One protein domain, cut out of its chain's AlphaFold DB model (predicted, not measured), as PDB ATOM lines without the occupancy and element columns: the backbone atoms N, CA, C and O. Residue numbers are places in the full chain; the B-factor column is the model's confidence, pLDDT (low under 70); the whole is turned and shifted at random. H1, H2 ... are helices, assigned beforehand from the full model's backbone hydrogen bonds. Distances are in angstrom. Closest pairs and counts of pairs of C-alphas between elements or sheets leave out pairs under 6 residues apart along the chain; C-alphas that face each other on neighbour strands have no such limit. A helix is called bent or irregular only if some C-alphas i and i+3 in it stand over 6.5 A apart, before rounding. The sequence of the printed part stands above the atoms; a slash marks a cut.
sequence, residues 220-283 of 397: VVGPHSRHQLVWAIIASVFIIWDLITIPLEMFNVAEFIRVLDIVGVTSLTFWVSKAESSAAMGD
ATOM      1  N   VAL A 220     -17.096  58.132  17.459       67.69
ATOM      2  CA  VAL A 220     -15.661  58.170  17.754       67.69
ATOM      3  C   VAL A 220     -15.469  57.973  19.256       67.69
ATOM      4  O   VAL A 220     -15.634  58.880  20.072       67.69
ATOM      5  N   VAL A 221     -15.164  56.736  19.641       74.12
ATOM      6  CA  VAL A 221     -14.851  56.383  21.025       74.12
ATOM      7  C   VAL A 221     -13.384  56.712  21.279       74.12
ATOM      8  O   VAL A 221     -12.502  56.046  20.753       74.12
ATOM      9  N   GLY A 222     -13.115  57.734  22.093       75.19
ATOM     10  CA  GLY A 222     -11.737  58.124  22.405       75.19
ATOM     11  C   GLY A 222     -10.931  57.020  23.118       75.19
ATOM     12  O   GLY A 222     -11.525  56.216  23.850       75.19
ATOM     13  N   PRO A 223      -9.584  57.040  23.006       76.38
ATOM     14  CA  PRO A 223      -8.649  55.993  23.462       76.38
ATOM     15  C   PRO A 223      -8.680  55.682  24.975       76.38
ATOM     16  O   PRO A 223      -8.059  54.735  25.459       76.38
ATOM     17  N   HIS A 224      -9.368  56.516  25.756       77.12
ATOM     18  CA  HIS A 224      -9.499  56.395  27.210       77.12
ATOM     19  C   HIS A 224     -10.945  56.168  27.663       77.12
ATOM     20  O   HIS A 224     -11.273  56.329  28.841       77.12
ATOM     21  N   SER A 225     -11.837  55.802  26.741       86.19
ATOM     22  CA  SER A 225     -13.221  55.507  27.081       86.19
ATOM     23  C   SER A 225     -13.328  54.244  27.937       86.19
ATOM     24  O   SER A 225     -12.710  53.214  27.657       86.19
ATOM     25  N   ARG A 226     -14.198  54.284  28.954       89.12
ATOM     26  CA  ARG A 226     -14.533  53.106  29.775       89.12
ATOM     27  C   ARG A 226     -15.056  51.954  28.919       89.12
ATOM     28  O   ARG A 226     -14.789  50.800  29.233       89.12
ATOM     29  N   HIS A 227     -15.757  52.263  27.827       85.38
ATOM     30  CA  HIS A 227     -16.243  51.249  26.897       85.38
ATOM     31  C   HIS A 227     -15.093  50.519  26.211       85.38
ATOM     32  O   HIS A 227     -15.118  49.296  26.149       85.38
ATOM     33  N   GLN A 228     -14.059  51.236  25.770       86.12
ATOM     34  CA  GLN A 228     -12.885  50.615  25.165       86.12
ATOM     35  C   GLN A 228     -12.124  49.744  26.167       86.12
ATOM     36  O   GLN A 228     -11.675  48.662  25.807       86.12
ATOM     37  N   LEU A 229     -12.031  50.169  27.431       89.69
ATOM     38  CA  LEU A 229     -11.434  49.345  28.484       89.69
ATOM     39  C   LEU A 229     -12.215  48.038  28.685       89.69
ATOM     40  O   LEU A 229     -11.615  46.969  28.745       89.69
ATOM     41  N   VAL A 230     -13.547  48.110  28.750       92.19
ATOM     42  CA  VAL A 230     -14.403  46.918  28.860       92.19
ATOM     43  C   VAL A 230     -14.236  46.020  27.630       92.19
ATOM     44  O   VAL A 230     -14.031  44.820  27.784       92.19
ATOM     45  N   TRP A 231     -14.229  46.590  26.422       90.50
ATOM     46  CA  TRP A 231     -13.970  45.855  25.179       90.50
ATOM     47  C   TRP A 231     -12.589  45.195  25.152       90.50
ATOM     48  O   TRP A 231     -12.461  44.065  24.684       90.50
ATOM     49  N   ALA A 232     -11.560  45.864  25.673       89.88
ATOM     50  CA  ALA A 232     -10.216  45.313  25.777       89.88
ATOM     51  C   ALA A 232     -10.176  44.119  26.739       89.88
ATOM     52  O   ALA A 232      -9.609  43.090  26.390       89.88
ATOM     53  N   ILE A 233     -10.835  44.220  27.899       94.31
ATOM     54  CA  ILE A 233     -10.934  43.119  28.870       94.31
ATOM     55  C   ILE A 233     -11.661  41.920  28.253       94.31
ATOM     56  O   ILE A 233     -11.166  40.799  28.344       94.31
ATOM     57  N   ILE A 234     -12.798  42.148  27.585       92.25
ATOM     58  CA  ILE A 234     -13.550  41.081  26.909       92.25
ATOM     59  C   ILE A 234     -12.681  40.422  25.828       92.25
ATOM     60  O   ILE A 234     -12.583  39.199  25.786       92.25
ATOM     61  N   ALA A 235     -11.979  41.214  25.011       92.12
ATOM     62  CA  ALA A 235     -11.063  40.682  24.003       92.12
ATOM     63  C   ALA A 235      -9.929  39.850  24.623       92.12
ATOM     64  O   ALA A 235      -9.572  38.813  24.077       92.12
ATOM     65  N   SER A 236      -9.376  40.262  25.768       95.06
ATOM     66  CA  SER A 236      -8.356  39.479  26.476       95.06
ATOM     67  C   SER A 236      -8.884  38.125  26.949       95.06
ATOM     68  O   SER A 236      -8.162  37.136  26.852       95.06
ATOM     69  N   VAL A 237     -10.134  38.055  27.418       92.81
ATOM     70  CA  VAL A 237     -10.765  36.783  27.806       92.81
ATOM     71  C   VAL A 237     -10.918  35.859  26.597       92.81
ATOM     72  O   VAL A 237     -10.562  34.687  26.702       92.81
ATOM     73  N   PHE A 238     -11.359  36.379  25.445       90.88
ATOM     74  CA  PHE A 238     -11.455  35.595  24.207       90.88
ATOM     75  C   PHE A 238     -10.093  35.086  23.721       90.88
ATOM     76  O   PHE A 238      -9.990  33.926  23.353       90.88
ATOM     77  N   ILE A 239      -9.030  35.893  23.804       93.12
ATOM     78  CA  ILE A 239      -7.673  35.439  23.445       93.12
ATOM     79  C   ILE A 239      -7.220  34.279  24.342       93.12
ATOM     80  O   ILE A 239      -6.669  33.297  23.850       93.12
ATOM     81  N   ILE A 240      -7.426  34.388  25.659       94.94
ATOM     82  CA  ILE A 240      -7.051  33.326  26.609       94.94
ATOM     83  C   ILE A 240      -7.864  32.060  26.336       94.94
ATOM     84  O   ILE A 240      -7.324  30.958  26.400       94.94
ATOM     85  N   TRP A 241      -9.150  32.221  26.032       91.94
ATOM     86  CA  TRP A 241     -10.024  31.119  25.666       91.94
ATOM     87  C   TRP A 241      -9.549  30.419  24.386       91.94
ATOM     88  O   TRP A 241      -9.284  29.220  24.434       91.94
ATOM     89  N   ASP A 242      -9.350  31.165  23.293       90.94
ATOM     90  CA  ASP A 242      -8.896  30.637  21.998       90.94
ATOM     91  C   ASP A 242      -7.553  29.898  22.144       90.94
ATOM     92  O   ASP A 242      -7.361  28.814  21.593       90.94
ATOM     93  N   LEU A 243      -6.640  30.428  22.967       93.69
ATOM     94  CA  LEU A 243      -5.351  29.796  23.268       93.69
ATOM     95  C   LEU A 243      -5.500  28.400  23.900       93.69
ATOM     96  O   LEU A 243      -4.669  27.526  23.658       93.69
ATOM     97  N   ILE A 244      -6.536  28.192  24.716       92.62
ATOM     98  CA  ILE A 244      -6.820  26.909  25.369       92.62
ATOM     99  C   ILE A 244      -7.592  25.981  24.426       92.62
ATOM    100  O   ILE A 244      -7.329  24.778  24.406       92.62
ATOM    101  N   THR A 245      -8.540  26.509  23.648       87.06
ATOM    102  CA  THR A 245      -9.433  25.683  22.829       87.06
ATOM    103  C   THR A 245      -8.821  25.211  21.519       87.06
ATOM    104  O   THR A 245      -9.124  24.093  21.114       87.06
ATOM    105  N   ILE A 246      -7.925  25.983  20.893       88.38
ATOM    106  CA  ILE A 246      -7.279  25.589  19.626       88.38
ATOM    107  C   ILE A 246      -6.513  24.253  19.764       88.38
ATOM    108  O   ILE A 246      -6.713  23.361  18.941       88.38
ATOM    109  N   PRO A 247      -5.684  24.021  20.804       91.50
ATOM    110  CA  PRO A 247      -5.058  22.712  21.006       91.50
ATOM    111  C   PRO A 247      -6.057  21.606  21.370       91.50
ATOM    112  O   PRO A 247      -5.827  20.444  21.039       91.50
ATOM    113  N   LEU A 248      -7.145  21.951  22.072       85.81
ATOM    114  CA  LEU A 248      -8.161  20.983  22.490       85.81
ATOM    115  C   LEU A 248      -9.009  20.470  21.318       85.81
ATOM    116  O   LEU A 248      -9.492  19.343  21.380       85.81
ATOM    117  N   GLU A 249      -9.137  21.250  20.246       85.81
ATOM    118  CA  GLU A 249      -9.807  20.851  19.003       85.81
ATOM    119  C   GLU A 249      -9.141  19.632  18.340       85.81
ATOM    120  O   GLU A 249      -9.799  18.841  17.666       85.81
ATOM    121  N   MET A 250      -7.851  19.397  18.608       88.62
ATOM    122  CA  MET A 250      -7.158  18.194  18.133       88.62
ATOM    123  C   MET A 250      -7.655  16.900  18.802       88.62
ATOM    124  O   MET A 250      -7.348  15.806  18.321       88.62
ATOM    125  N   PHE A 251      -8.417  16.988  19.898       89.25
ATOM    126  CA  PHE A 251      -8.995  15.828  20.572       89.25
ATOM    127  C   PHE A 251     -10.436  15.614  20.107       89.25
ATOM    128  O   PHE A 251     -11.352  16.362  20.444       89.25
ATOM    129  N   ASN A 252     -10.645  14.544  19.340       84.00
ATOM    130  CA  ASN A 252     -11.923  14.219  18.714       84.00
ATOM    131  C   ASN A 252     -12.950  13.669  19.730       84.00
ATOM    132  O   ASN A 252     -13.197  12.466  19.807       84.00
ATOM    133  N   VAL A 253     -13.527  14.558  20.543       91.88
ATOM    134  CA  VAL A 253     -14.621  14.251  21.475       91.88
ATOM    135  C   VAL A 253     -15.915  14.829  20.902       91.88
ATOM    136  O   VAL A 253     -16.138  16.034  20.950       91.88
ATOM    137  N   ALA A 254     -16.783  13.965  20.367       89.62
ATOM    138  CA  ALA A 254     -17.947  14.355  19.558       89.62
ATOM    139  C   ALA A 254     -18.887  15.391  20.213       89.62
ATOM    140  O   ALA A 254     -19.374  16.294  19.537       89.62
ATOM    141  N   GLU A 255     -19.123  15.295  21.524       90.06
ATOM    142  CA  GLU A 255     -19.970  16.261  22.244       90.06
ATOM    143  C   GLU A 255     -19.252  17.586  22.527       90.06
ATOM    144  O   GLU A 255     -19.878  18.642  22.581       90.06
ATOM    145  N   PHE A 256     -17.927  17.550  22.668       87.50
ATOM    146  CA  PHE A 256     -17.126  18.745  22.916       87.50
ATOM    147  C   PHE A 256     -16.981  19.595  21.648       87.50
ATOM    148  O   PHE A 256     -17.046  20.819  21.730       87.50
ATOM    149  N   ILE A 257     -16.893  18.956  20.475       88.19
ATOM    150  CA  ILE A 257     -16.805  19.634  19.172       88.19
ATOM    151  C   ILE A 257     -17.997  20.574  18.951       88.19
ATOM    152  O   ILE A 257     -17.804  21.718  18.566       88.19
ATOM    153  N   ARG A 258     -19.225  20.161  19.297       91.56
ATOM    154  CA  ARG A 258     -20.411  21.030  19.157       91.56
ATOM    155  C   ARG A 258     -20.329  22.297  20.006       91.56
ATOM    156  O   ARG A 258     -20.801  23.352  19.590       91.56
ATOM    157  N   VAL A 259     -19.763  22.191  21.208       90.56
ATOM    158  CA  VAL A 259     -19.558  23.348  22.090       90.56
ATOM    159  C   VAL A 259     -18.470  24.250  21.512       90.56
ATOM    160  O   VAL A 259     -18.659  25.464  21.464       90.56
ATOM    161  N   LEU A 260     -17.372  23.665  21.029       89.06
ATOM    162  CA  LEU A 260     -16.296  24.406  20.376       89.06
ATOM    163  C   LEU A 260     -16.774  25.139  19.120       89.06
ATOM    164  O   LEU A 260     -16.421  26.301  18.960       89.06
ATOM    165  N   ASP A 261     -17.630  24.535  18.294       89.81
ATOM    166  CA  ASP A 261     -18.183  25.168  17.090       89.81
ATOM    167  C   ASP A 261     -19.004  26.416  17.431       89.81
ATOM    168  O   ASP A 261     -18.814  27.483  16.843       89.81
ATOM    169  N   ILE A 262     -19.902  26.312  18.418       92.12
ATOM    170  CA  ILE A 262     -20.725  27.449  18.854       92.12
ATOM    171  C   ILE A 262     -19.823  28.567  19.369       92.12
ATOM    172  O   ILE A 262     -19.986  29.727  18.983       92.12
ATOM    173  N   VAL A 263     -18.852  28.226  20.219       88.81
ATOM    174  CA  VAL A 263     -17.961  29.231  20.793       88.81
ATOM    175  C   VAL A 263     -17.045  29.834  19.723       88.81
ATOM    176  O   VAL A 263     -16.863  31.050  19.702       88.81
ATOM    177  N   GLY A 264     -16.563  29.035  18.772       89.62
ATOM    178  CA  GLY A 264     -15.765  29.484  17.634       89.62
ATOM    179  C   GLY A 264     -16.515  30.486  16.759       89.62
ATOM    180  O   GLY A 264     -15.984  31.553  16.453       89.62
ATOM    181  N   VAL A 265     -17.788  30.224  16.443       93.31
ATOM    182  CA  VAL A 265     -18.641  31.179  15.714       93.31
ATOM    183  C   VAL A 265     -18.844  32.471  16.518       93.31
ATOM    184  O   VAL A 265     -18.786  33.570  15.956       93.31
ATOM    185  N   THR A 266     -19.032  32.383  17.840       90.25
ATOM    186  CA  THR A 266     -19.158  33.586  18.683       90.25
ATOM    187  C   THR A 266     -17.856  34.390  18.788       90.25
ATOM    188  O   THR A 266     -17.900  35.617  18.736       90.25
ATOM    189  N   SER A 267     -16.696  33.729  18.861       89.75
ATOM    190  CA  SER A 267     -15.386  34.395  18.851       89.75
ATOM    191  C   SER A 267     -15.150  35.074  17.497       89.75
ATOM    192  O   SER A 267     -14.825  36.259  17.436       89.75
ATOM    193  N   LEU A 268     -15.435  34.382  16.388       90.75
ATOM    194  CA  LEU A 268     -15.300  34.935  15.039       90.75
ATOM    195  C   LEU A 268     -16.170  36.182  14.836       90.75
ATOM    196  O   LEU A 268     -15.685  37.203  14.348       90.75
ATOM    197  N   THR A 269     -17.444  36.127  15.233       92.25
ATOM    198  CA  THR A 269     -18.352  37.283  15.128       92.25
ATOM    199  C   THR A 269     -17.868  38.463  15.973       92.25
ATOM    200  O   THR A 269     -17.864  39.593  15.483       92.25
ATOM    201  N   PHE A 270     -17.363  38.210  17.184       92.44
ATOM    202  CA  PHE A 270     -16.730  39.233  18.018       92.44
ATOM    203  C   PHE A 270     -15.526  39.892  17.321       92.44
ATOM    204  O   PHE A 270     -15.422  41.121  17.294       92.44
ATOM    205  N   TRP A 271     -14.633  39.099  16.717       91.38
ATOM    206  CA  TRP A 271     -13.455  39.615  16.015       91.38
ATOM    207  C   TRP A 271     -13.809  40.430  14.768       91.38
ATOM    208  O   TRP A 271     -13.194  41.473  14.540       91.38
ATOM    209  N   VAL A 272     -14.825  40.020  14.004       92.44
ATOM    210  CA  VAL A 272     -15.319  40.780  12.842       92.44
ATOM    211  C   VAL A 272     -15.870  42.141  13.273       92.44
ATOM    212  O   VAL A 272     -15.462  43.166  12.728       92.44
ATOM    213  N   SER A 273     -16.715  42.186  14.311       87.44
ATOM    214  CA  SER A 273     -17.233  43.454  14.847       87.44
ATOM    215  C   SER A 273     -16.127  44.358  15.399       87.44
ATOM    216  O   SER A 273     -16.195  45.585  15.285       87.44
ATOM    217  N   LYS A 274     -15.078  43.768  15.982       85.38
ATOM    218  CA  LYS A 274     -13.911  44.516  16.455       85.38
ATOM    219  C   LYS A 274     -13.092  45.093  15.305       85.38
ATOM    220  O   LYS A 274     -12.654  46.233  15.417       85.38
ATOM    221  N   ALA A 275     -12.883  44.343  14.227       83.81
ATOM    222  CA  ALA A 275     -12.161  44.830  13.054       83.81
ATOM    223  C   ALA A 275     -12.878  46.034  12.418       83.81
ATOM    224  O   ALA A 275     -12.242  47.043  12.124       83.81
ATOM    225  N   GLU A 276     -14.207  45.970  12.311       82.69
ATOM    226  CA  GLU A 276     -15.033  47.084  11.834       82.69
ATOM    227  C   GLU A 276     -14.945  48.302  12.768       82.69
ATOM    228  O   GLU A 276     -14.705  49.426  12.324       82.69
ATOM    229  N   SER A 277     -15.032  48.078  14.084       80.25
ATOM    230  CA  SER A 277     -14.877  49.144  15.083       80.25
ATOM    231  C   SER A 277     -13.473  49.758  15.071       80.25
ATOM    232  O   SER A 277     -13.331  50.957  15.284       80.25
ATOM    233  N   SER A 278     -12.434  48.963  14.802       76.69
ATOM    234  CA  SER A 278     -11.050  49.435  14.705       76.69
ATOM    235  C   SER A 278     -10.808  50.275  13.455       76.69
ATOM    236  O   SER A 278      -9.979  51.171  13.502       76.69
ATOM    237  N   ALA A 279     -11.517  50.011  12.354       72.38
ATOM    238  CA  ALA A 279     -11.471  50.864  11.168       72.38
ATOM    239  C   ALA A 279     -12.202  52.201  11.397       72.38
ATOM    240  O   ALA A 279     -11.829  53.219  10.820       72.38
ATOM    241  N   ALA A 280     -13.236  52.201  12.248       68.38
ATOM    242  CA  ALA A 280     -13.985  53.400  12.629       68.38
ATOM    243  C   ALA A 280     -13.305  54.225  13.737       68.38
ATOM    244  O   ALA A 280     -13.453  55.447  13.773       68.38
ATOM    245  N   MET A 281     -12.533  53.584  14.621       65.00
ATOM    246  CA  MET A 281     -11.547  54.249  15.473       65.00
ATOM    247  C   MET A 281     -10.375  54.662  14.584       65.00
ATOM    248  O   MET A 281      -9.308  54.060  14.636       65.00
ATOM    249  N   GLY A 282     -10.608  55.654  13.720       54.69
ATOM    250  CA  GLY A 282      -9.554  56.273  12.933       54.69
ATOM    251  C   GLY A 282      -8.393  56.589  13.862       54.69
ATOM    252  O   GLY A 282      -8.607  57.152  14.938       54.69
ATOM    253  N   ASP A 283      -7.197  56.145  13.486       55.28
ATOM    254  CA  ASP A 283      -5.984  56.399  14.244       55.28
ATOM    255  C   ASP A 283      -5.893  57.905  14.512       55.28
ATOM    256  O   ASP A 283      -5.498  58.696  13.654       55.28
TER     257      ASP A 283
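What this domain is: This is residues 220 to 283 of the 397 residues of an uncharacterized protein of Symbiodinium microadriaticum (UniProt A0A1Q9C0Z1). Two long helices, H1 and then H2, run opposite ways and cross at a slant near their middles as a narrow X, with a tight turn joining them at one end of a rod. The chain folds back on itself, and the two ends of the printed part come near each other at the other end of the rod. The printed part has 64 residues, with two named helices in the order H1, H2 and no named strand; the class is all helix. The whole is loose, with a radius of gyration of the C-alphas of 14.7 A, and spans 44 by 17 by 15 A.

How they stand to each other: H1, residues 226 to 248, and H2, residues 254 to 280, are close but not clearly touching, with 2 pairs of C-alphas within 8 A. Their closest C-alphas are those of Phe 238 and Ser 267, 6.8 A apart. Their centres are 10.8 A apart. They run opposite ways at a steep tilt of 35.4 degrees, only just past shallow. Of the O i to N i+4 pairs, 17 of 19 in H1 and 21 of 23 in H2 are within hydrogen-bond range.

Where its parts are: After residues 220 to 225, H1 begins at C-alpha 226, (-14.533, 53.106, 29.775), and runs 33.5 A to C-alpha 248. H1 is neither bent nor irregular, but only just: C-alphas 244 and 247 are 6.3 A apart. A tight link of 5 residues leads to H2, which begins at C-alpha 254, (-17.947, 14.355, 19.558), and runs 39.9 A to C-alpha 280, (-13.985, 53.400, 12.629).

The domain as a whole: The two C-alphas farthest apart are those of Gly 222 and Ala 254, 44.3 A. The first and last printed C-alphas, of Val 220 and Asp 283, are 10.4 A apart. Residues 224 to 230, of which 226 to 230 belong to H1, and residues 250 to 255 stand free. The printed part has no cut. Its mean pLDDT is 86.2, with residue 220 and residues 280 to 283 under 70.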